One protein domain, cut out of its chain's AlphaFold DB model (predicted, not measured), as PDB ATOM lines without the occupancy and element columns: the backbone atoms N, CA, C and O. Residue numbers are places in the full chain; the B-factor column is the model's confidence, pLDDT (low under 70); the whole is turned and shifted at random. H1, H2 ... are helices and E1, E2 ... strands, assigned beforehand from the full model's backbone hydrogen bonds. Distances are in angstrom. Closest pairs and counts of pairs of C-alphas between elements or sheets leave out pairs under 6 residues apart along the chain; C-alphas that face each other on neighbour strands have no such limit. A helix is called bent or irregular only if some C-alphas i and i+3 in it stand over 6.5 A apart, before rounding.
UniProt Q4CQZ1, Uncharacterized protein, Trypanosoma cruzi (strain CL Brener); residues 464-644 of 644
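AT A GLANCE: This is residues 464 to 644 of the 644 residues of an uncharacterized protein of Trypanosoma cruzi (strain CL Brener) (UniProt Q4CQZ1). H4 forms the core of a helical body, with H2 packed along it, H3 nearby, and the bent helix H9 folded back on itself so that both its arms pack on H4. A small hairpin, E1 and E2, lies beside H2 and H4, H1 packs on H2, the short helices H6, H7 and H8 follow one another near H3, with H6 packed on H7, and H5, which touches no helix, lies farthest out. The printed part has 181 residues, mostly helix, in the order H1 H2 H3 E1 E2 H4 H5 H6 H7 H8 H9; the two-strand sheet E1 - E2 is antiparallel. It is compact, with a radius of gyration of the C-alphas of 16.1 A and spans of 46 by 42 by 31 A.

HOW THE PARTS SIT: H1, residues 464 to 471, touches residues 478 to 481 of H2, residues 476 to 494, closest at the C-alphas of Ala 469 and His 478, 6.2 A. Residues 488 to 493 of H2 touch residues 500 to 503 of H3, residues 497 to 519, at a steep tilt of 52 degrees, closest at the C-alphas of Ala 492 and Thr 500, 6.1 A. E1, residues 533 to 535, and E2, residues 549 to 551, form a hairpin, with N 534 and O 550 2.9 A apart, within hydrogen-bond range; the closest C-alphas of H2 and E1, Gly 486 and Val 534, are 4.6 A apart. H4, residues 555 to 573, touches H2 the same way at a shallow tilt of 29 degrees, with the closest C-alphas, Ser 489 and Gly 562, 3.8 A apart. H5, residues 581 to 584, touches no helix. H6, residues 589 to 597, touches H7, residues 601 to 604, closest at the C-alphas of Glu 594 and Ala 601, 5.6 A. H8, residues 607 to 610, only just touches residues 501 to 505 of H3, with 3 pairs of C-alphas within 8 A, the closest being those of Ala 505 and Leu 609, 7.6 A. H9, residues 614 to 642, was assigned as one helix by its hydrogen bonds but is bent, C-alphas 629 and 632 being 8.2 A apart; its arms are H9a, residues 614 to 629, and H9b, residues 632 to 642. H3, H4 and H9a form an up and down bundle, each running against the one before. H4 touches H9a at Ala 567 and Ala 615, the closest C-alphas, 4.0 A, and H9b at Thr 561 and Ala 637, the closest C-alphas, 4.4 A. Every O i to N i+4 pair is within hydrogen-bond range in H1, H3, H6, H9a and H9b, against 11 of 15 in H2 and 13 of 15 in H4; H5, H7 and H8 are too short for such a pair.

IN THESE COORDINATES: H1 begins at C-alpha 464, (128.640, 155.292, 210.801). First to last C-alpha, H2 measures 28.3 A, H3 32.8 A, H4 24.4 A, H9a 22.8 A and H9b 15.4 A. H2 and H4 are irregular: C-alphas 490 and 493 are 7.4 A apart, and C-alphas 568 and 571 are 8.0 A apart. H9b ends at C-alpha 642, (124.787, 150.256, 180.191).

THE WHOLE: The C-alphas farthest apart, those of Gly 521 and Glu 582, are 46.9 A apart. The printed part has no cut, and the links H3 to E1 and E1 to E2 are long, 13 residues each. The mean pLDDT of the printed part is 85.5; it is under 70 at residues 574 to 576, 578 to 591, 603 to 605 and 644, the chain's last residue.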
ATOM      1  N   GLU A 464     129.663 154.698 209.928       91.57
ATOM      2  CA  GLU A 464     128.640 155.292 210.801       91.57
ATOM      3  C   GLU A 464     128.961 156.762 211.110       91.57
ATOM      4  O   GLU A 464     128.077 157.615 211.022       91.57
ATOM      5  N   GLY A 465     130.231 157.070 211.396       89.05
ATOM      6  CA  GLY A 465     130.701 158.434 211.656       89.05
ATOM      7  C   GLY A 465     130.601 159.339 210.426       89.05
ATOM      8  O   GLY A 465     130.084 160.453 210.520       89.05
ATOM      9  N   ILE A 466     131.015 158.838 209.256       89.20
ATOM     10  CA  ILE A 466     130.902 159.562 207.977       89.20
ATOM     11  C   ILE A 466     129.437 159.904 207.680       89.20
ATOM     12  O   ILE A 466     129.097 161.041 207.356       89.20
ATOM     13  N   VAL A 467     128.554 158.915 207.812       89.17
ATOM     14  CA  VAL A 467     127.132 159.046 207.493       89.17
ATOM     15  C   VAL A 467     126.410 159.966 208.480       89.17
ATOM     16  O   VAL A 467     125.590 160.787 208.062       89.17
ATOM     17  N   ALA A 468     126.731 159.883 209.772       87.53
ATOM     18  CA  ALA A 468     126.207 160.802 210.780       87.53
ATOM     19  C   ALA A 468     126.586 162.261 210.474       87.53
ATOM     20  O   ALA A 468     125.773 163.165 210.657       87.53
ATOM     21  N   ALA A 469     127.788 162.499 209.941       86.72
ATOM     22  CA  ALA A 469     128.212 163.841 209.561       86.72
ATOM     23  C   ALA A 469     127.411 164.418 208.378       86.72
ATOM     24  O   ALA A 469     127.188 165.627 208.334       86.72
ATOM     25  N   PHE A 470     126.931 163.582 207.448       87.39
ATOM     26  CA  PHE A 470     126.096 164.032 206.321       87.39
ATOM     27  C   PHE A 470     124.667 164.407 206.719       87.39
ATOM     28  O   PHE A 470     124.057 165.242 206.054       87.39
ATOM     29  N   THR A 471     124.119 163.798 207.773       83.28
ATOM     30  CA  THR A 471     122.751 164.083 208.244       83.28
ATOM     31  C   THR A 471     122.677 165.252 209.228       83.28
ATOM     32  O   THR A 471     121.595 165.804 209.426       83.28
ATOM     33  N   GLY A 472     123.803 165.628 209.844       80.58
ATOM     34  CA  GLY A 472     123.916 166.769 210.757       80.58
ATOM     35  C   GLY A 472     124.095 168.121 210.052       80.58
ATOM     36  O   GLY A 472     123.617 168.332 208.941       80.58
ATOM     37  N   ALA A 473     124.798 169.055 210.703       75.60
ATOM     38  CA  ALA A 473     125.321 170.267 210.068       75.60
ATOM     39  C   ALA A 473     126.748 169.973 209.559       75.60
ATOM     40  O   ALA A 473     127.697 170.106 210.336       75.60
ATOM     41  N   PRO A 474     126.927 169.505 208.307       70.43
ATOM     42  CA  PRO A 474     128.217 169.010 207.852       70.43
ATOM     43  C   PRO A 474     129.254 170.134 207.833       70.43
ATOM     44  O   PRO A 474     129.068 171.162 207.181       70.43
ATOM     45  N   LEU A 475     130.383 169.916 208.505       72.20
ATOM     46  CA  LEU A 475     131.582 170.718 208.271       72.20
ATOM     47  C   LEU A 475     132.153 170.380 206.888       72.20
ATOM     48  O   LEU A 475     132.025 169.247 206.413       72.20
ATOM     49  N   HIS A 476     132.841 171.341 206.262       73.74
ATOM     50  CA  HIS A 476     133.488 171.144 204.958       73.74
ATOM     51  C   HIS A 476     134.409 169.914 204.918       73.74
ATOM     52  O   HIS A 476     134.448 169.212 203.911       73.74
ATOM     53  N   THR A 477     135.083 169.605 206.027       74.92
ATOM     54  CA  THR A 477     135.947 168.425 206.176       74.92
ATOM     55  C   THR A 477     135.192 167.107 205.991       74.92
ATOM     56  O   THR A 477     135.682 166.184 205.345       74.92
ATOM     57  N   HIS A 478     133.959 167.008 206.487       78.37
ATOM     58  CA  HIS A 478     133.160 165.793 206.337       78.37
ATOM     59  C   HIS A 478     132.608 165.635 204.918       78.37
ATOM     60  O   HIS A 478     132.513 164.514 204.424       78.37
ATOM     61  N   LEU A 479     132.310 166.740 204.223       85.52
ATOM     62  CA  LEU A 479     131.848 166.710 202.829       85.52
ATOM     63  C   LEU A 479     132.874 166.075 201.876       85.52
ATOM     64  O   LEU A 479     132.482 165.438 200.896       85.52
ATOM     65  N   ALA A 480     134.168 166.177 202.197       91.10
ATOM     66  CA  ALA A 480     135.248 165.579 201.419       91.10
ATOM     67  C   ALA A 480     135.134 164.049 201.298       91.10
ATOM     68  O   ALA A 480     135.510 163.495 200.266       91.10
ATOM     69  N   TRP A 481     134.548 163.362 202.289       93.27
ATOM     70  CA  TRP A 481     134.261 161.926 202.189       93.27
ATOM     71  C   TRP A 481     133.265 161.614 201.073       93.27
ATOM     72  O   TRP A 481     133.461 160.656 200.327       93.27
ATOM     73  N   GLY A 482     132.225 162.438 200.913       92.57
ATOM     74  CA  GLY A 482     131.252 162.282 199.829       92.57
ATOM     75  C   GLY A 482     131.924 162.419 198.464       92.57
ATOM     76  O   GLY A 482     131.730 161.573 197.589       92.57
ATOM     77  N   THR A 483     132.783 163.430 198.316       92.11
ATOM     78  CA  THR A 483     133.607 163.623 197.118       92.11
ATOM     79  C   THR A 483     134.518 162.419 196.870       92.11
ATOM     80  O   THR A 483     134.525 161.883 195.764       92.11
ATOM     81  N   MET A 484     135.233 161.942 197.893       93.76
ATOM     82  CA  MET A 484     136.123 160.781 197.800       93.76
ATOM     83  C   MET A 484     135.393 159.544 197.276       93.76
ATOM     84  O   MET A 484     135.851 158.944 196.306       93.76
ATOM     85  N   PHE A 485     134.234 159.192 197.841       94.66
ATOM     86  CA  PHE A 485     133.468 158.033 197.376       94.66
ATOM     87  C   PHE A 485     132.999 158.184 195.926       94.66
ATOM     88  O   PHE A 485     133.095 157.231 195.149       94.66
ATOM     89  N   GLY A 486     132.554 159.384 195.539       94.23
ATOM     90  CA  GLY A 486     132.194 159.685 194.154       94.23
ATOM     91  C   GLY A 486     133.361 159.466 193.187       94.23
ATOM     92  O   GLY A 486     133.211 158.802 192.156       94.23
ATOM     93  N   PHE A 487     134.551 159.952 193.548       92.43
ATOM     94  CA  PHE A 487     135.773 159.760 192.767       92.43
ATOM     95  C   PHE A 487     136.217 158.300 192.721       92.43
ATOM     96  O   PHE A 487     136.481 157.803 191.627       92.43
ATOM     97  N   LEU A 488     136.220 157.597 193.855       94.85
ATOM     98  CA  LEU A 488     136.525 156.169 193.940       94.85
ATOM     99  C   LEU A 488     135.661 155.373 192.952       94.85
ATOM    100  O   LEU A 488     136.191 154.640 192.118       94.85
ATOM    101  N   SER A 489     134.341 155.583 192.972       95.42
ATOM    102  CA  SER A 489     133.414 154.937 192.034       95.42
ATOM    103  C   SER A 489     133.638 155.340 190.576       95.42
ATOM    104  O   SER A 489     133.425 154.521 189.685       95.42
ATOM    105  N   SER A 490     134.089 156.569 190.313       92.47
ATOM    106  CA  SER A 490     134.348 157.065 188.953       92.47
ATOM    107  C   SER A 490     135.621 156.475 188.334       92.47
ATOM    108  O   SER A 490     135.679 156.255 187.126       92.47
ATOM    109  N   VAL A 491     136.659 156.237 189.145       91.35
ATOM    110  CA  VAL A 491     137.989 155.827 188.660       91.35
ATOM    111  C   VAL A 491     138.249 154.322 188.769       91.35
ATOM    112  O   VAL A 491     139.161 153.818 188.113       91.35
ATOM    113  N   ALA A 492     137.454 153.583 189.549       92.76
ATOM    114  CA  ALA A 492     137.684 152.164 189.833       92.76
ATOM    115  C   ALA A 492     137.825 151.278 188.581       92.76
ATOM    116  O   ALA A 492     138.641 150.361 188.571       92.76
ATOM    117  N   SER A 493     137.097 151.558 187.492       90.54
ATOM    118  CA  SER A 493     137.180 150.766 186.252       90.54
ATOM    119  C   SER A 493     138.487 150.944 185.464       90.54
ATOM    120  O   SER A 493     138.713 150.227 184.488       90.54
ATOM    121  N   PHE A 494     139.332 151.908 185.829       90.10
ATOM    122  CA  PHE A 494     140.587 152.221 185.132       90.10
ATOM    123  C   PHE A 494     141.840 151.731 185.859       90.10
ATOM    124  O   PHE A 494     142.935 151.761 185.283       90.10
ATOM    125  N   ALA A 495     141.676 151.307 187.110       88.98
ATOM    126  CA  ALA A 495     142.745 150.794 187.943       88.98
ATOM    127  C   ALA A 495     143.264 149.442 187.422       88.98
ATOM    128  O   ALA A 495     142.554 148.693 186.743       88.98
ATOM    129  N   ASP A 496     144.516 149.120 187.746       85.94
ATOM    130  CA  ASP A 496     145.069 147.789 187.505       85.94
ATOM    131  C   ASP A 496     144.332 146.711 188.330       85.94
ATOM    132  O   ASP A 496     143.488 147.005 189.184       85.94
ATOM    133  N   HIS A 497     144.629 145.439 188.054       84.30
ATOM    134  CA  HIS A 497     144.001 144.309 188.741       84.30
ATOM    135  C   HIS A 497     144.140 144.397 190.269       84.30
ATOM    136  O   HIS A 497     143.141 144.280 190.973       84.30
ATOM    137  N   PHE A 498     145.352 144.645 190.768       82.14
ATOM    138  CA  PHE A 498     145.675 144.678 192.193       82.14
ATOM    139  C   PHE A 498     144.901 145.792 192.903       82.14
ATOM    140  O   PHE A 498     144.167 145.542 193.859       82.14
ATOM    141  N   THR A 499     144.979 147.009 192.372       87.63
ATOM    142  CA  THR A 499     144.301 148.189 192.916       87.63
ATOM    143  C   THR A 499     142.778 148.028 192.888       87.63
ATOM    144  O   THR A 499     142.097 148.330 193.870       87.63
ATOM    145  N   THR A 500     142.225 147.477 191.800       89.94
ATOM    146  CA  THR A 500     140.780 147.217 191.699       89.94
ATOM    147  C   THR A 500     140.314 146.230 192.772       89.94
ATOM    148  O   THR A 500     139.238 146.413 193.339       89.94
ATOM    149  N   MET A 501     141.115 145.212 193.105       87.59
ATOM    150  CA  MET A 501     140.758 144.260 194.159       87.59
ATOM    151  C   MET A 501     140.651 144.920 195.538       87.59
ATOM    152  O   MET A 501     139.721 144.599 196.277       87.59
ATOM    153  N   TYR A 502     141.514 145.887 195.870       89.52
ATOM    154  CA  TYR A 502     141.373 146.653 197.116       89.52
ATOM    155  C   TYR A 502     140.118 147.523 197.139       89.52
ATOM    156  O   TYR A 502     139.447 147.585 198.166       89.52
ATOM    157  N   PHE A 503     139.747 148.142 196.015       93.69
ATOM    158  CA  PHE A 503     138.492 148.895 195.921       93.69
ATOM    159  C   PHE A 503     137.266 148.003 196.129       93.69
ATOM    160  O   PHE A 503     136.377 148.337 196.912       93.69
ATOM    161  N   LEU A 504     137.237 146.842 195.471       93.03
ATOM    162  CA  LEU A 504     136.152 145.870 195.622       93.03
ATOM    163  C   LEU A 504     136.067 145.347 197.055       93.03
ATOM    164  O   LEU A 504     134.970 145.220 197.599       93.03
ATOM    165  N   ALA A 505     137.208 145.086 197.685       90.59
ATOM    166  CA  ALA A 505     137.244 144.638 199.065       90.59
ATOM    167  C   ALA A 505     136.805 145.732 200.051       90.59
ATOM    168  O   ALA A 505     136.082 145.430 200.996       90.59
ATOM    169  N   ALA A 506     137.153 146.999 199.807       93.46
ATOM    170  CA  ALA A 506     136.669 148.128 200.602       93.46
ATOM    171  C   ALA A 506     135.141 148.231 200.542       93.46
ATOM    172  O   ALA A 506     134.475 148.279 201.576       93.46
ATOM    173  N   TRP A 507     134.560 148.184 199.338       94.76
ATOM    174  CA  TRP A 507     133.107 148.153 199.181       94.76
ATOM    175  C   TRP A 507     132.485 146.941 199.854       94.76
ATOM    176  O   TRP A 507     131.466 147.077 200.519       94.76
ATOM    177  N   PHE A 508     133.095 145.769 199.738       92.43
ATOM    178  CA  PHE A 508     132.591 144.573 200.390       92.43
ATOM    179  C   PHE A 508     132.585 144.685 201.921       92.43
ATOM    180  O   PHE A 508     131.562 144.384 202.539       92.43
ATOM    181  N   SER A 509     133.669 145.175 202.532       91.13
ATOM    182  CA  SER A 509     133.742 145.433 203.978       91.13
ATOM    183  C   SER A 509     132.658 146.416 204.429       91.13
ATOM    184  O   SER A 509     131.930 146.134 205.385       91.13
ATOM    185  N   LEU A 510     132.477 147.521 203.697       93.46
ATOM    186  CA  LEU A 510     131.426 148.508 203.964       93.46
ATOM    187  C   LEU A 510     130.020 147.910 203.818       93.46
ATOM    188  O   LEU A 510     129.163 148.134 204.671       93.46
ATOM    189  N   LEU A 511     129.775 147.119 202.768       93.16
ATOM    190  CA  LEU A 511     128.493 146.454 202.521       93.16
ATOM    191  C   LEU A 511     128.154 145.455 203.628       93.16
ATOM    192  O   LEU A 511     127.025 145.449 204.117       93.16
ATOM    193  N   ARG A 512     129.119 144.638 204.062       89.69
ATOM    194  CA  ARG A 512     128.923 143.695 205.170       89.69
ATOM    195  C   ARG A 512     128.553 144.415 206.461       89.69
ATOM    196  O   ARG A 512     127.588 144.019 207.114       89.69
ATOM    197  N   HIS A 513     129.288 145.472 206.811       92.07
ATOM    198  CA  HIS A 513     128.993 146.280 207.999       92.07
ATOM    199  C   HIS A 513     127.620 146.948 207.907       92.07
ATOM    200  O   HIS A 513     126.837 146.912 208.855       92.07
ATOM    201  N   ALA A 514     127.285 147.506 206.746       93.06
ATOM    202  CA  ALA A 514     126.008 148.165 206.520       93.06
ATOM    203  C   ALA A 514     124.813 147.209 206.580       93.06
ATOM    204  O   ALA A 514     123.792 147.552 207.170       93.06
ATOM    205  N   ILE A 515     124.925 146.008 206.005       91.28
ATOM    206  CA  ILE A 515     123.872 144.985 206.077       91.28
ATOM    207  C   ILE A 515     123.671 144.545 207.532       91.28
ATOM    208  O   ILE A 515     122.533 144.476 207.994       91.28
ATOM    209  N   ALA A 516     124.752 144.321 208.286       90.42
ATOM    210  CA  ALA A 516     124.660 144.015 209.714       90.42
ATOM    211  C   ALA A 516     124.011 145.165 210.512       90.42
ATOM    212  O   ALA A 516     123.128 144.932 211.335       90.42
ATOM    213  N   SER A 517     124.388 146.414 210.222       91.85
ATOM    214  CA  SER A 517     123.810 147.610 210.851       91.85
ATOM    215  C   SER A 517     122.323 147.774 210.539       91.85
ATOM    216  O   SER A 517     121.540 148.096 211.433       91.85
ATOM    217  N   ARG A 518     121.912 147.473 209.303       90.14
ATOM    218  CA  ARG A 518     120.512 147.486 208.868       90.14
ATOM    219  C   ARG A 518     119.675 146.434 209.584       90.14
ATOM    220  O   ARG A 518     118.565 146.738 210.010       90.14
ATOM    221  N   LEU A 519     120.206 145.225 209.774       88.16
ATOM    222  CA  LEU A 519     119.554 144.191 210.588       88.16
ATOM    223  C   LEU A 519     119.380 144.633 212.051       88.16
ATOM    224  O   LEU A 519     118.410 144.244 212.694       88.16
ATOM    225  N   ALA A 520     120.269 145.495 212.550       89.65
ATOM    226  CA  ALA A 520     120.142 146.161 213.845       89.65
ATOM    227  C   ALA A 520     119.279 147.446 213.810       89.65
ATOM    228  O   ALA A 520     119.239 148.183 214.793       89.65
ATOM    229  N   GLY A 521     118.593 147.740 212.698       88.69
ATOM    230  CA  GLY A 521     117.679 148.879 212.550       88.69
ATOM    231  C   GLY A 521     118.328 150.210 212.151       88.69
ATOM    232  O   GLY A 521     117.675 151.248 212.240       88.69
ATOM    233  N   ARG A 522     119.596 150.217 211.721       88.89
ATOM    234  CA  ARG A 522     120.346 151.431 211.348       88.89
ATOM    235  C   ARG A 522     120.680 151.438 209.854       88.89
ATOM    236  O   ARG A 522     121.525 150.672 209.395       88.89
ATOM    237  N   GLU A 523     120.037 152.324 209.093       90.58
ATOM    238  CA  GLU A 523     120.168 152.388 207.630       90.58
ATOM    239  C   GLU A 523     121.290 153.342 207.181       90.58
ATOM    240  O   GLU A 523     121.051 154.492 206.814       90.58
ATOM    241  N   VAL A 524     122.537 152.866 207.200       90.74
ATOM    242  CA  VAL A 524     123.707 153.721 206.918       90.74
ATOM    243  C   VAL A 524     123.920 154.017 205.427       90.74
ATOM    244  O   VAL A 524     124.347 155.111 205.075       90.74
ATOM    245  N   LEU A 525     123.597 153.086 204.518       91.27
ATOM    246  CA  LEU A 525     123.867 153.279 203.083       91.27
ATOM    247  C   LEU A 525     122.781 154.063 202.337       91.27
ATOM    248  O   LEU A 525     123.040 154.559 201.239       91.27
ATOM    249  N   ALA A 526     121.576 154.193 202.896       90.63
ATOM    250  CA  ALA A 526     120.523 154.997 202.275       90.63
ATOM    251  C   ALA A 526     120.757 156.507 202.431       90.63
ATOM    252  O   ALA A 526     120.104 157.294 201.746       90.63
ATOM    253  N   VAL A 527     121.688 156.918 203.299       90.10
ATOM    254  CA  VAL A 527     121.989 158.331 203.517       90.10
ATOM    255  C   VAL A 527     122.595 158.951 202.263       90.10
ATOM    256  O   VAL A 527     123.528 158.418 201.657       90.10
ATOM    257  N   VAL A 528     122.017 160.089 201.884       90.41
ATOM    258  CA  VAL A 528     122.451 160.926 200.767       90.41
ATOM    259  C   VAL A 528     123.700 161.698 201.171       90.41
ATOM    260  O   VAL A 528     123.697 162.390 202.186       90.41
ATOM    261  N   ALA A 529     124.748 161.602 200.356       88.13
ATOM    262  CA  ALA A 529     125.950 162.411 200.475       88.13
ATOM    263  C   ALA A 529     125.877 163.542 199.431       88.13
ATOM    264  O   ALA A 529     126.075 163.282 198.245       88.13
ATOM    265  N   PRO A 530     125.602 164.802 199.816       85.50
ATOM    266  CA  PRO A 530     125.344 165.880 198.852       85.50
ATOM    267  C   PRO A 530     126.489 166.125 197.856       85.50
ATOM    268  O   PRO A 530     126.242 166.438 196.696       85.50
ATOM    269  N   CYS A 531     127.739 165.942 198.292       88.02
ATOM    270  CA  CYS A 531     128.935 166.119 197.459       88.02
ATOM    271  C   CYS A 531     129.350 164.850 196.691       88.02
ATOM    272  O   CYS A 531     130.300 164.886 195.910       88.02
ATOM    273  N   CYS A 532     128.647 163.729 196.882       92.18
ATOM    274  CA  CYS A 532     128.888 162.500 196.134       92.18
ATOM    275  C   CYS A 532     128.472 162.687 194.679       92.18
ATOM    276  O   CYS A 532     127.292 162.867 194.384       92.18
ATOM    277  N   THR A 533     129.445 162.635 193.768       91.89
ATOM    278  CA  THR A 533     129.184 162.639 192.327       91.89
ATOM    279  C   THR A 533     129.988 161.546 191.640       91.89
ATOM    280  O   THR A 533     131.216 161.554 191.704       91.89
ATOM    281  N   VAL A 534     129.301 160.620 190.967       93.90
ATOM    282  CA  VAL A 534     129.932 159.559 190.169       93.90
ATOM    283  C   VAL A 534     129.890 159.946 188.698       93.90
ATOM    284  O   VAL A 534     128.813 160.118 188.130       93.90
ATOM    285  N   TYR A 535     131.054 160.077 188.075       91.10
ATOM    286  CA  TYR A 535     131.208 160.455 186.676       91.10
ATOM    287  C   TYR A 535     131.363 159.234 185.788       91.10
ATOM    288  O   TYR A 535     132.131 158.319 186.088       91.10
ATOM    289  N   ASP A 536     130.704 159.280 184.635       89.44
ATOM    290  CA  ASP A 536     130.934 158.302 183.587       89.44
ATOM    291  C   ASP A 536     132.163 158.683 182.741       89.44
ATOM    292  O   ASP A 536     132.041 159.286 181.672       89.44
ATOM    293  N   LEU A 537     133.369 158.419 183.252       87.69
ATOM    294  CA  LEU A 537     134.603 158.853 182.593       87.69
ATOM    295  C   LEU A 537     134.866 158.046 181.305       87.69
ATOM    296  O   LEU A 537     134.854 156.817 181.352       87.69
ATOM    297  N   PRO A 538     135.172 158.691 180.160       84.78
ATOM    298  CA  PRO A 538     135.611 157.986 178.951       84.78
ATOM    299  C   PRO A 538     137.074 157.515 179.043       84.78
ATOM    300  O   PRO A 538     137.465 156.543 178.400       84.78
ATOM    301  N   SER A 539     137.905 158.217 179.819       84.44
ATOM    302  CA  SER A 539     139.300 157.870 180.109       84.44
ATOM    303  C   SER A 539     139.773 158.580 181.384       84.44
ATOM    304  O   SER A 539     139.097 159.477 181.885       84.44
ATOM    305  N   MET A 540     140.962 158.235 181.884       80.81
ATOM    306  CA  MET A 540     141.571 158.911 183.044       80.81
ATOM    307  C   MET A 540     142.108 160.316 182.736       80.81
ATOM    308  O   MET A 540     142.305 161.125 183.642       80.81
ATOM    309  N   HIS A 541     142.331 160.631 181.458       78.20
ATOM    310  CA  HIS A 541     142.937 161.886 181.008       78.20
ATOM    311  C   HIS A 541     141.906 162.788 180.322       78.20
ATOM    312  O   HIS A 541     142.095 163.239 179.191       78.20
ATOM    313  N   VAL A 542     140.785 163.037 180.999       74.97
ATOM    314  CA  VAL A 542     139.781 163.991 180.516       74.97
ATOM    315  C   VAL A 542     140.258 165.434 180.680       74.97
ATOM    316  O   VAL A 542     140.896 165.780 181.669       74.97
ATOM    317  N   LYS A 543     139.926 166.288 179.703       70.08
ATOM    318  CA  LYS A 543     140.142 167.745 179.792       70.08
ATOM    319  C   LYS A 543     139.053 168.458 180.598       70.08
ATOM    320  O   LYS A 543     139.274 169.558 181.074       70.08
ATOM    321  N   SER A 544     137.869 167.859 180.684       75.26
ATOM    322  CA  SER A 544     136.711 168.398 181.395       75.26
ATOM    323  C   SER A 544     135.848 167.251 181.897       75.26
ATOM    324  O   SER A 544     135.739 166.224 181.218       75.26
ATOM    325  N   LEU A 545     135.188 167.439 183.039       79.18
ATOM    326  CA  LEU A 545     134.262 166.444 183.569       79.18
ATOM    327  C   LEU A 545     133.103 166.181 182.595       79.18
ATOM    328  O   LEU A 545     132.546 167.128 182.029       79.18
ATOM    329  N   PRO A 546     132.714 164.911 182.388       82.63
ATOM    330  CA  PRO A 546     131.586 164.591 181.531       82.63
ATOM    331  C   PRO A 546     130.282 165.134 182.130       82.63
ATOM    332  O   PRO A 546     130.091 165.186 183.348       82.63
ATOM    333  N   LYS A 547     129.345 165.515 181.252       84.50
ATOM    334  CA  LYS A 547     127.980 165.894 181.662       84.50
ATOM    335  C   LYS A 547     127.222 164.718 182.275       84.50
ATOM    336  O   LYS A 547     126.369 164.927 183.127       84.50
ATOM    337  N   ARG A 548     127.520 163.497 181.825       88.16
ATOM    338  CA  ARG A 548     126.898 162.276 182.329       88.16
ATOM    339  C   ARG A 548     127.515 161.889 183.667       88.16
ATOM    340  O   ARG A 548     128.694 161.542 183.744       88.16
ATOM    341  N   ARG A 549     126.692 161.965 184.706       91.24
ATOM    342  CA  ARG A 549     127.073 161.714 186.092       91.24
ATOM    343  C   ARG A 549     125.843 161.450 186.955       91.24
ATOM    344  O   ARG A 549     124.737 161.838 186.582       91.24
ATOM    345  N   VAL A 550     126.056 160.822 188.102       91.93
ATOM    346  CA  VAL A 550     125.070 160.667 189.176       91.93
ATOM    347  C   VAL A 550     125.464 161.624 190.297       91.93
ATOM    348  O   VAL A 550     126.473 161.389 190.955       91.93
ATOM    349  N   GLU A 551     124.714 162.709 190.484       90.25
ATOM    350  CA  GLU A 551     124.955 163.713 191.536       90.25
ATOM    351  C   GLU A 551     124.153 163.414 192.804       90.25
ATOM    352  O   GLU A 551     123.081 162.809 192.732       90.25
ATOM    353  N   GLY A 552     124.650 163.878 193.956       85.29
ATOM    354  CA  GLY A 552     123.960 163.768 195.242       85.29
ATOM    355  C   GLY A 552     123.591 162.327 195.582       85.29
ATOM    356  O   GLY A 552     122.483 162.063 196.050       85.29
ATOM    357  N   CYS A 553     124.475 161.375 195.272       90.51
ATOM    358  CA  CYS A 553     124.186 159.959 195.458       90.51
ATOM    359  C   CYS A 553     123.988 159.598 196.934       90.51
ATOM    360  O   CYS A 553     124.688 160.092 197.819       90.51
ATOM    361  N   SER A 554     123.085 158.648 197.200       93.50
ATOM    362  CA  SER A 554     123.200 157.865 198.431       93.50
ATOM    363  C   SER A 554     124.467 157.023 198.394       93.50
ATOM    364  O   SER A 554     124.942 156.643 197.319       93.50
ATOM    365  N   MET A 555     125.001 156.684 199.563       92.98
ATOM    366  CA  MET A 555     126.166 155.802 199.664       92.98
ATOM    367  C   MET A 555     125.935 154.461 198.945       92.98
ATOM    368  O   MET A 555     126.814 153.988 198.223       92.98
ATOM    369  N   ALA A 556     124.724 153.901 199.033       94.77
ATOM    370  CA  ALA A 556     124.309 152.735 198.254       94.77
ATOM    371  C   ALA A 556     124.389 152.987 196.740       94.77
ATOM    372  O   ALA A 556     124.965 152.183 196.012       94.77
ATOM    373  N   GLN A 557     123.841 154.106 196.253       95.81
ATOM    374  CA  GLN A 557     123.877 154.435 194.827       95.81
ATOM    375  C   GLN A 557     125.313 154.641 194.332       95.81
ATOM    376  O   GLN A 557     125.650 154.205 193.231       95.81
ATOM    377  N   CYS A 558     126.168 155.265 195.144       95.84
ATOM    378  CA  CYS A 558     127.577 155.484 194.834       95.84
ATOM    379  C   CYS A 558     128.319 154.164 194.613       95.84
ATOM    380  O   CYS A 558     128.959 153.977 193.574       95.84
ATOM    381  N   ILE A 559     128.201 153.238 195.571       96.03
ATOM    382  CA  ILE A 559     128.849 151.922 195.518       96.03
ATOM    383  C   ILE A 559     128.297 151.108 194.342       96.03
ATOM    384  O   ILE A 559     129.072 150.591 193.541       96.03
ATOM    385  N   ALA A 560     126.969 151.054 194.180       97.62
ATOM    386  CA  ALA A 560     126.335 150.321 193.085       97.62
ATOM    387  C   ALA A 560     126.803 150.826 191.711       97.62
ATOM    388  O   ALA A 560     127.124 150.029 190.830       97.62
ATOM    389  N   THR A 561     126.894 152.148 191.534       97.19
ATOM    390  CA  THR A 561     127.343 152.758 190.272       97.19
ATOM    391  C   THR A 561     128.807 152.426 189.986       97.19
ATOM    392  O   THR A 561     129.128 152.018 188.872       97.19
ATOM    393  N   GLY A 562     129.686 152.509 190.991       96.28
ATOM    394  CA  GLY A 562     131.092 152.115 190.850       96.28
ATOM    395  C   GLY A 562     131.259 150.641 190.468       96.28
ATOM    396  O   GLY A 562     131.981 150.316 189.525       96.28
ATOM    397  N   LEU A 563     130.527 149.743 191.134       97.46
ATOM    398  CA  LEU A 563     130.521 148.313 190.817       97.46
ATOM    399  C   LEU A 563     130.023 148.031 189.392       97.46
ATOM    400  O   LEU A 563     130.634 147.236 188.676       97.46
ATOM    401  N   ALA A 564     128.949 148.693 188.952       97.08
ATOM    402  CA  ALA A 564     128.424 148.542 187.596       97.08
ATOM    403  C   ALA A 564     129.440 148.994 186.531       97.08
ATOM    404  O   ALA A 564     129.657 148.286 185.543       97.08
ATOM    405  N   LEU A 565     130.132 150.115 186.765       94.89
ATOM    406  CA  LEU A 565     131.197 150.597 185.882       94.89
ATOM    407  C   LEU A 565     132.371 149.607 185.805       94.89
ATOM    408  O   LEU A 565     132.832 149.295 184.705       94.89
ATOM    409  N   VAL A 566     132.825 149.055 186.936       94.56
ATOM    410  CA  VAL A 566     133.877 148.019 186.959       94.56
ATOM    411  C   VAL A 566     133.433 146.774 186.185       94.56
ATOM    412  O   VAL A 566     134.171 146.301 185.318       94.56
ATOM    413  N   ALA A 567     132.221 146.275 186.441       94.34
ATOM    414  CA  ALA A 567     131.675 145.083 185.793       94.34
ATOM    415  C   ALA A 567     131.625 145.199 184.261       94.34
ATOM    416  O   ALA A 567     131.890 144.222 183.561       94.34
ATOM    417  N   GLN A 568     131.303 146.381 183.734       91.48
ATOM    418  CA  GLN A 568     131.139 146.596 182.297       91.48
ATOM    419  C   GLN A 568     132.431 147.001 181.580       91.48
ATOM    420  O   GLN A 568     132.602 146.682 180.398       91.48
ATOM    421  N   ARG A 569     133.327 147.741 182.248       87.82
ATOM    422  CA  ARG A 569     134.435 148.434 181.570       87.82
ATOM    423  C   ARG A 569     135.821 147.929 181.885       87.82
ATOM    424  O   ARG A 569     136.680 148.105 181.030       87.82
ATOM    425  N   TRP A 570     136.047 147.283 183.027       83.21
ATOM    426  CA  TRP A 570     137.401 147.010 183.521       83.21
ATOM    427  C   TRP A 570     138.343 146.408 182.458       83.21
ATOM    428  O   TRP A 570     139.422 146.945 182.217       83.21
ATOM    429  N   GLN A 571     137.899 145.378 181.722       77.00
ATOM    430  CA  GLN A 571     138.703 144.740 180.663       77.00
ATOM    431  C   GLN A 571     139.053 145.666 179.484       77.00
ATOM    432  O   GLN A 571     140.045 145.441 178.800       77.00
ATOM    433  N   LYS A 572     138.238 146.691 179.217       77.06
ATOM    434  CA  LYS A 572     138.424 147.640 178.108       77.06
ATOM    435  C   LYS A 572     139.306 148.832 178.498       77.06
ATOM    436  O   LYS A 572     139.855 149.487 177.613       77.06
ATOM    437  N   SER A 573     139.409 149.145 179.792       74.19
ATOM    438  CA  SER A 573     139.944 150.424 180.276       74.19
ATOM    439  C   SER A 573     141.127 150.338 181.238       74.19
ATOM    440  O   SER A 573     141.764 151.371 181.451       74.19
ATOM    441  N   ALA A 574     141.444 149.170 181.804       66.44
ATOM    442  CA  ALA A 574     142.566 149.019 182.730       66.44
ATOM    443  C   ALA A 574     143.893 149.416 182.057       66.44
ATOM    444  O   ALA A 574     144.372 148.742 181.143       66.44
ATOM    445  N   LYS A 575     144.465 150.549 182.479       67.46
ATOM    446  CA  LYS A 575     145.711 151.100 181.910       67.46
ATOM    447  C   LYS A 575     146.634 151.739 182.942       67.46
ATOM    448  O   LYS A 575     147.814 151.918 182.652       67.46
ATOM    449  N   VAL A 576     146.124 152.123 184.114       65.71
ATOM    450  CA  VAL A 576     146.917 152.873 185.095       65.71
ATOM    451  C   VAL A 576     147.760 151.905 185.914       65.71
ATOM    452  O   VAL A 576     147.222 151.183 186.746       65.71
ATOM    453  N   LYS A 577     149.079 151.920 185.700       70.03
ATOM    454  CA  LYS A 577     150.051 151.351 186.639       70.03
ATOM    455  C   LYS A 577     150.444 152.446 187.628       70.03
ATOM    456  O   LYS A 577     151.000 153.464 187.218       70.03
ATOM    457  N   LEU A 578     150.082 152.279 188.900       67.53
ATOM    458  CA  LEU A 578     150.404 153.252 189.953       67.53
ATOM    459  C   LEU A 578     151.815 153.074 190.512       67.53
ATOM    460  O   LEU A 578     152.460 154.059 190.863       67.53
ATOM    461  N   LEU A 579     152.263 151.825 190.587       66.09
ATOM    462  CA  LEU A 579     153.553 151.417 191.121       66.09
ATOM    463  C   LEU A 579     154.311 150.630 190.047       66.09
ATOM    464  O   LEU A 579     153.687 150.015 189.175       66.09
ATOM    465  N   ASP A 580     155.642 150.657 190.121       65.29
ATOM    466  CA  ASP A 580     156.505 149.835 189.271       65.29
ATOM    467  C   ASP A 580     156.126 148.350 189.422       65.29
ATOM    468  O   ASP A 580     155.781 147.892 190.514       65.29
ATOM    469  N   GLU A 581     156.193 147.574 188.338       64.81
ATOM    470  CA  GLU A 581     155.835 146.145 188.376       64.81
ATOM    471  C   GLU A 581     156.684 145.364 189.386       64.81
ATOM    472  O   GLU A 581     156.163 144.498 190.090       64.81
ATOM    473  N   GLU A 582     157.958 145.744 189.515       56.33
ATOM    474  CA  GLU A 582     158.912 145.244 190.513       56.33
ATOM    475  C   GLU A 582     158.372 145.379 191.947       56.33
ATOM    476  O   GLU A 582     158.568 144.495 192.774       56.33
ATOM    477  N   VAL A 583     157.641 146.460 192.237       58.68
ATOM    478  CA  VAL A 583     157.066 146.775 193.556       58.68
ATOM    479  C   VAL A 583     155.769 146.013 193.809       58.68
ATOM    480  O   VAL A 583     155.472 145.687 194.960       58.68
ATOM    481  N   LEU A 584     155.002 145.704 192.761       63.06
ATOM    482  CA  LEU A 584     153.725 144.995 192.874       63.06
ATOM    483  C   LEU A 584     153.901 143.487 193.101       63.06
ATOM    484  O   LEU A 584     153.120 142.896 193.846       63.06
ATOM    485  N   GLN A 585     154.912 142.860 192.491       61.27
ATOM    486  CA  GLN A 585     155.110 141.403 192.560       61.27
ATOM    487  C   GLN A 585     155.254 140.831 193.991       61.27
ATOM    488  O   GLN A 585     154.653 139.788 194.259       61.27
ATOM    489  N   PRO A 586     155.976 141.470 194.937       53.60
ATOM    490  CA  PRO A 586     156.143 140.947 196.300       53.60
ATOM    491  C   PRO A 586     154.884 141.032 197.177       53.60
ATOM    492  O   PRO A 586     154.815 140.409 198.244       53.60
ATOM    493  N   LEU A 587     153.877 141.811 196.771       59.85
ATOM    494  CA  LEU A 587     152.652 142.003 197.539       59.85
ATOM    495  C   LEU A 587     151.722 140.803 197.320       59.85
ATOM    496  O   LEU A 587     150.814 140.829 196.495       59.85
ATOM    497  N   SER A 588     151.925 139.730 198.091       64.28
ATOM    498  CA  SER A 588     150.929 138.658 198.189       64.28
ATOM    499  C   SER A 588     149.608 139.243 198.699       64.28
ATOM    500  O   SER A 588     149.462 139.512 199.896       64.28
ATOM    501  N   LEU A 589     148.660 139.442 197.776       65.26
ATOM    502  CA  LEU A 589     147.355 140.057 198.028       65.26
ATOM    503  C   LEU A 589     146.659 139.442 199.248       65.26
ATOM    504  O   LEU A 589     146.274 140.172 200.157       65.26
ATOM    505  N   ASN A 590     146.580 138.109 199.316       65.41
ATOM    506  CA  ASN A 590     145.867 137.402 200.384       65.41
ATOM    507  C   ASN A 590     146.478 137.665 201.767       65.41
ATOM    508  O   ASN A 590     145.790 138.152 202.661       65.41
ATOM    509  N   ARG A 591     147.784 137.404 201.941       67.69
ATOM    510  CA  ARG A 591     148.461 137.548 203.244       67.69
ATOM    511  C   ARG A 591     148.423 138.991 203.747       67.69
ATOM    512  O   ARG A 591     148.285 139.237 204.942       67.69
ATOM    513  N   ARG A 592     148.569 139.956 202.836       76.41
ATOM    514  CA  ARG A 592     148.516 141.377 203.185       76.41
ATOM    515  C   ARG A 592     147.098 141.837 203.494       76.41
ATOM    516  O   ARG A 592     146.924 142.669 204.377       76.41
ATOM    517  N   PHE A 593     146.095 141.263 202.838       78.14
ATOM    518  CA  PHE A 593     144.707 141.579 203.129       78.14
ATOM    519  C   PHE A 593     144.289 141.140 204.535       78.14
ATOM    520  O   PHE A 593     143.680 141.927 205.254       78.14
ATOM    521  N   GLU A 594     144.630 139.920 204.955       82.37
ATOM    522  CA  GLU A 594     144.308 139.447 206.311       82.37
ATOM    523  C   GLU A 594     144.923 140.349 207.386       82.37
ATOM    524  O   GLU A 594     144.264 140.732 208.353       82.37
ATOM    525  N   SER A 595     146.178 140.758 207.167       82.19
ATOM    526  CA  SER A 595     146.862 141.720 208.032       82.19
ATOM    527  C   SER A 595     146.160 143.080 208.053       82.19
ATOM    528  O   SER A 595     146.055 143.694 209.112       82.19
ATOM    529  N   LEU A 596     145.690 143.557 206.897       86.70
ATOM    530  CA  LEU A 596     144.996 144.835 206.761       86.70
ATOM    531  C   LEU A 596     143.654 144.833 207.497       86.70
ATOM    532  O   LEU A 596     143.370 145.761 208.251       86.70
ATOM    533  N   ALA A 597     142.852 143.786 207.300       85.00
ATOM    534  CA  ALA A 597     141.510 143.659 207.858       85.00
ATOM    535  C   ALA A 597     141.484 143.204 209.330       85.00
ATOM    536  O   ALA A 597     140.406 143.144 209.922       85.00
ATOM    537  N   CYS A 598     142.637 142.840 209.914       81.18
ATOM    538  CA  CYS A 598     142.752 142.245 211.256       81.18
ATOM    539  C   CYS A 598     141.850 141.011 211.470       81.18
ATOM    540  O   CYS A 598     141.433 140.721 212.593       81.18
ATOM    541  N   ARG A 599     141.520 140.298 210.390       80.38
ATOM    542  CA  ARG A 599     140.600 139.154 210.349       80.38
ATOM    543  C   ARG A 599     141.048 138.193 209.256       80.38
ATOM    544  O   ARG A 599     141.669 138.619 208.281       80.38
ATOM    545  N   SER A 600     140.720 136.912 209.395       76.66
ATOM    546  CA  SER A 600     141.038 135.923 208.356       76.66
ATOM    547  C   SER A 600     140.289 136.213 207.053       76.66
ATOM    548  O   SER A 600     139.193 136.788 207.053       76.66
ATOM    549  N   ALA A 601     140.851 135.778 205.925       70.57
ATOM    550  CA  ALA A 601     140.258 136.003 204.612       70.57
ATOM    551  C   ALA A 601     138.837 135.412 204.509       70.57
ATOM    552  O   ALA A 601     137.929 136.041 203.951       70.57
ATOM    553  N   ALA A 602     138.615 134.266 205.156       73.75
ATOM    554  CA  ALA A 602     137.317 133.611 205.255       73.75
ATOM    555  C   ALA A 602     136.297 134.423 206.080       73.75
ATOM    556  O   ALA A 602     135.148 134.574 205.663       73.75
ATOM    557  N   GLU A 603     136.703 134.983 207.225       69.41
ATOM    558  CA  GLU A 603     135.826 135.799 208.081       69.41
ATOM    559  C   GLU A 603     135.384 137.083 207.385       69.41
ATOM    560  O   GLU A 603     134.211 137.473 207.468       69.41
ATOM    561  N   VAL A 604     136.305 137.730 206.665       65.01
ATOM    562  CA  VAL A 604     135.967 138.909 205.865       65.01
ATOM    563  C   VAL A 604     135.145 138.495 204.646       65.01
ATOM    564  O   VAL A 604     134.212 139.207 204.291       65.01
ATOM    565  N   GLY A 605     135.384 137.307 204.077       67.74
ATOM    566  CA  GLY A 605     134.718 136.754 202.888       67.74
ATOM    567  C   GLY A 605     135.424 137.097 201.570       67.74
ATOM    568  O   GLY A 605     134.823 137.009 200.501       67.74
ATOM    569  N   ILE A 606     136.677 137.537 201.645       71.01
ATOM    570  CA  ILE A 606     137.481 137.975 200.497       71.01
ATOM    571  C   ILE A 606     138.088 136.832 199.685       71.01
ATOM    572  O   ILE A 606     138.441 137.051 198.529       71.01
ATOM    573  N   ASP A 607     138.140 135.612 200.228       78.45
ATOM    574  CA  ASP A 607     138.581 134.428 199.475       78.45
ATOM    575  C   ASP A 607     137.797 134.276 198.168       78.45
ATOM    576  O   ASP A 607     138.362 134.023 197.106       78.45
ATOM    577  N   ALA A 608     136.483 134.515 198.221       79.45
ATOM    578  CA  ALA A 608     135.630 134.481 197.043       79.45
ATOM    579  C   ALA A 608     136.002 135.571 196.024       79.45
ATOM    580  O   ALA A 608     135.991 135.300 194.824       79.45
ATOM    581  N   LEU A 609     136.351 136.780 196.484       81.73
ATOM    582  CA  LEU A 609     136.758 137.885 195.611       81.73
ATOM    583  C   LEU A 609     138.057 137.544 194.871       81.73
ATOM    584  O   LEU A 609     138.126 137.734 193.660       81.73
ATOM    585  N   PHE A 610     139.054 136.994 195.567       76.98
ATOM    586  CA  PHE A 610     140.358 136.672 194.978       76.98
ATOM    587  C   PHE A 610     140.336 135.504 193.982       76.98
ATOM    588  O   PHE A 610     141.239 135.387 193.157       76.98
ATOM    589  N   LEU A 611     139.289 134.675 193.995       83.13
ATOM    590  CA  LEU A 611     139.065 133.628 192.989       83.13
ATOM    591  C   LEU A 611     138.358 134.139 191.718       83.13
ATOM    592  O   LEU A 611     138.127 133.370 190.781       83.13
ATOM    593  N   MET A 612     137.963 135.413 191.676       87.49
ATOM    594  CA  MET A 612     137.210 136.012 190.577       87.49
ATOM    595  C   MET A 612     138.034 137.074 189.841       87.49
ATOM    596  O   MET A 612     138.912 137.720 190.398       87.49
ATOM    597  N   SER A 613     137.708 137.305 188.565       88.33
ATOM    598  CA  SER A 613     138.165 138.526 187.896       88.33
ATOM    599  C   SER A 613     137.479 139.751 188.518       88.33
ATOM    600  O   SER A 613     136.347 139.616 188.994       88.33
ATOM    601  N   PRO A 614     138.069 140.958 188.448       90.01
ATOM    602  CA  PRO A 614     137.453 142.157 189.017       90.01
ATOM    603  C   PRO A 614     136.042 142.430 188.485       90.01
ATOM    604  O   PRO A 614     135.146 142.783 189.244       90.01
ATOM    605  N   ALA A 615     135.803 142.177 187.194       92.39
ATOM    606  CA  ALA A 615     134.473 142.307 186.603       92.39
ATOM    607  C   ALA A 615     133.460 141.313 187.208       92.39
ATOM    608  O   ALA A 615     132.337 141.696 187.537       92.39
ATOM    609  N   LYS A 616     133.856 140.047 187.400       93.24
ATOM    610  CA  LYS A 616     133.000 139.013 188.004       93.24
ATOM    611  C   LYS A 616     132.766 139.274 189.495       93.24
ATOM    612  O   LYS A 616     131.643 139.127 189.967       93.24
ATOM    613  N   ALA A 617     133.798 139.704 190.213       92.14
ATOM    614  CA  ALA A 617     133.707 140.120 191.607       92.14
ATOM    615  C   ALA A 617     132.753 141.316 191.775       92.14
ATOM    616  O   ALA A 617     131.904 141.306 192.663       92.14
ATOM    617  N   ALA A 618     132.815 142.303 190.876       95.24
ATOM    618  CA  ALA A 618     131.895 143.435 190.883       95.24
ATOM    619  C   ALA A 618     130.435 143.009 190.642       95.24
ATOM    620  O   ALA A 618     129.541 143.442 191.368       95.24
ATOM    621  N   GLN A 619     130.185 142.107 189.685       95.84
ATOM    622  CA  GLN A 619     128.852 141.526 189.462       95.84
ATOM    623  C   GLN A 619     128.335 140.766 190.688       95.84
ATOM    624  O   GLN A 619     127.166 140.888 191.051       95.84
ATOM    625  N   TRP A 620     129.206 140.000 191.343       94.49
ATOM    626  CA  TRP A 620     128.862 139.283 192.565       94.49
ATOM    627  C   TRP A 620     128.471 140.243 193.701       94.49
ATOM    628  O   TRP A 620     127.444 140.034 194.347       94.49
ATOM    629  N   LEU A 621     129.215 141.340 193.889       94.97
ATOM    630  CA  LEU A 621     128.883 142.378 194.872       94.97
ATOM    631  C   LEU A 621     127.571 143.108 194.548       94.97
ATOM    632  O   LEU A 621     126.797 143.368 195.465       94.97
ATOM    633  N   LEU A 622     127.264 143.377 193.274       96.85
ATOM    634  CA  LEU A 622     125.947 143.906 192.875       96.85
ATOM    635  C   LEU A 622     124.813 142.948 193.265       96.85
ATOM    636  O   LEU A 622     123.780 143.383 193.777       96.85
ATOM    637  N   GLY A 623     125.019 141.641 193.081       95.42
ATOM    638  CA  GLY A 623     124.091 140.611 193.551       95.42
ATOM    639  C   GLY A 623     123.898 140.650 195.069       95.42
ATOM    640  O   GLY A 623     122.762 140.632 195.546       95.42
ATOM    641  N   ALA A 624     124.990 140.783 195.827       92.58
ATOM    642  CA  ALA A 624     124.949 140.913 197.284       92.58
ATOM    643  C   ALA A 624     124.218 142.190 197.741       92.58
ATOM    644  O   ALA A 624     123.431 142.140 198.684       92.58
ATOM    645  N   MET A 625     124.411 143.319 197.051       95.41
ATOM    646  CA  MET A 625     123.677 144.562 197.313       95.41
ATOM    647  C   MET A 625     122.175 144.409 197.074       95.41
ATOM    648  O   MET A 625     121.372 144.844 197.902       95.41
ATOM    649  N   SER A 626     121.790 143.775 195.965       95.55
ATOM    650  CA  SER A 626     120.383 143.524 195.648       95.55
ATOM    651  C   SER A 626     119.723 142.641 196.711       95.55
ATOM    652  O   SER A 626     118.695 143.019 197.278       95.55
ATOM    653  N   ALA A 627     120.378 141.537 197.089       92.59
ATOM    654  CA  ALA A 627     119.930 140.650 198.166       92.59
ATOM    655  C   ALA A 627     119.886 141.343 199.543       92.59
ATOM    656  O   ALA A 627     119.032 141.025 200.366       92.59
ATOM    657  N   GLY A 628     120.769 142.316 199.783       91.69
ATOM    658  CA  GLY A 628     120.803 143.148 200.989       91.69
ATOM    659  C   GLY A 628     119.729 144.242 201.057       91.69
ATOM    660  O   GLY A 628     119.701 144.994 202.029       91.69
ATOM    661  N   GLY A 629     118.849 144.352 200.053       91.65
ATOM    662  CA  GLY A 629     117.748 145.319 200.035       91.65
ATOM    663  C   GLY A 629     118.052 146.641 199.322       91.65
ATOM    664  O   GLY A 629     117.319 147.609 199.533       91.65
ATOM    665  N   TYR A 630     119.089 146.686 198.478       94.23
ATOM    666  CA  TYR A 630     119.468 147.848 197.655       94.23
ATOM    667  C   TYR A 630     119.225 147.621 196.149       94.23
ATOM    668  O   TYR A 630     119.902 148.204 195.301       94.23
ATOM    669  N   GLY A 631     118.268 146.752 195.796       94.04
ATOM    670  CA  GLY A 631     117.984 146.370 194.405       94.04
ATOM    671  C   GLY A 631     117.663 147.555 193.487       94.04
ATOM    672  O   GLY A 631     118.177 147.622 192.377       94.04
ATOM    673  N   LEU A 632     116.914 148.553 193.973       95.16
ATOM    674  CA  LEU A 632     116.589 149.754 193.189       95.16
ATOM    675  C   LEU A 632     117.839 150.552 192.790       95.16
ATOM    676  O   LEU A 632     117.929 151.051 191.667       95.16
ATOM    677  N   GLN A 633     118.806 150.666 193.703       95.81
ATOM    678  CA  GLN A 633     120.066 151.358 193.446       95.81
ATOM    679  C   GLN A 633     120.928 150.580 192.450       95.81
ATOM    680  O   GLN A 633     121.540 151.177 191.563       95.81
ATOM    681  N   VAL A 634     120.927 149.247 192.556       96.54
ATOM    682  CA  VAL A 634     121.591 148.345 191.606       96.54
ATOM    683  C   VAL A 634     120.992 148.489 190.203       96.54
ATOM    684  O   VAL A 634     121.734 148.722 189.254       96.54
ATOM    685  N   ASP A 635     119.668 148.452 190.058       96.41
ATOM    686  CA  ASP A 635     118.998 148.582 188.756       96.41
ATOM    687  C   ASP A 635     119.234 149.955 188.109       96.41
ATOM    688  O   ASP A 635     119.381 150.075 186.889       96.41
ATOM    689  N   ALA A 636     119.273 151.023 188.910       95.30
ATOM    690  CA  ALA A 636     119.633 152.357 188.434       95.30
ATOM    691  C   ALA A 636     121.103 152.428 187.992       95.30
ATOM    692  O   ALA A 636     121.394 152.973 186.928       95.30
ATOM    693  N   ALA A 637     122.015 151.838 188.765       96.38
ATOM    694  CA  ALA A 637     123.441 151.796 188.458       96.38
ATOM    695  C   ALA A 637     123.757 150.992 187.187       96.38
ATOM    696  O   ALA A 637     124.544 151.442 186.356       96.38
ATOM    697  N   VAL A 638     123.128 149.828 187.001       95.94
ATOM    698  CA  VAL A 638     123.321 148.983 185.812       95.94
ATOM    699  C   VAL A 638     122.827 149.691 184.551       95.94
ATOM    700  O   VAL A 638     123.520 149.669 183.536       95.94
ATOM    701  N   ARG A 639     121.677 150.380 184.611       94.92
ATOM    702  CA  ARG A 639     121.206 151.227 183.500       94.92
ATOM    703  C   ARG A 639     122.171 152.374 183.223       94.92
ATOM    704  O   ARG A 639     122.586 152.558 182.081       94.92
ATOM    705  N   PHE A 640     122.596 153.075 184.275       93.97
ATOM    706  CA  PHE A 640     123.568 154.154 184.155       93.97
ATOM    707  C   PHE A 640     124.881 153.689 183.530       93.97
ATOM    708  O   PHE A 640     125.456 154.449 182.771       93.97
ATOM    709  N   ALA A 641     125.371 152.483 183.807       91.04
ATOM    710  CA  ALA A 641     126.579 151.978 183.163       91.04
ATOM    711  C   ALA A 641     126.292 151.533 181.710       91.04
ATOM    712  O   ALA A 641     127.054 151.849 180.795       91.04
ATOM    713  N   GLY A 642     125.158 150.861 181.474       86.93
ATOM    714  CA  GLY A 642     124.787 150.256 180.191       86.93
ATOM    715  C   GLY A 642     124.532 151.235 179.040       86.93
ATOM    716  O   GLY A 642     124.762 150.881 177.889       86.93
ATOM    717  N   GLU A 643     124.109 152.470 179.319       79.95
ATOM    718  CA  GLU A 643     123.784 153.486 178.297       79.95
ATOM    719  C   GLU A 643     125.030 154.135 177.630       79.95
ATOM    720  O   GLU A 643     124.942 155.221 177.064       79.95
ATOM    721  N   SER A 644     126.233 153.557 177.774       58.42
ATOM    722  CA  SER A 644     127.509 154.152 177.321       58.42
ATOM    723  C   SER A 644     128.110 153.591 176.052       58.42
ATOM    724  O   SER A 644     128.161 152.342 175.967       58.42
TER     725      SER A 644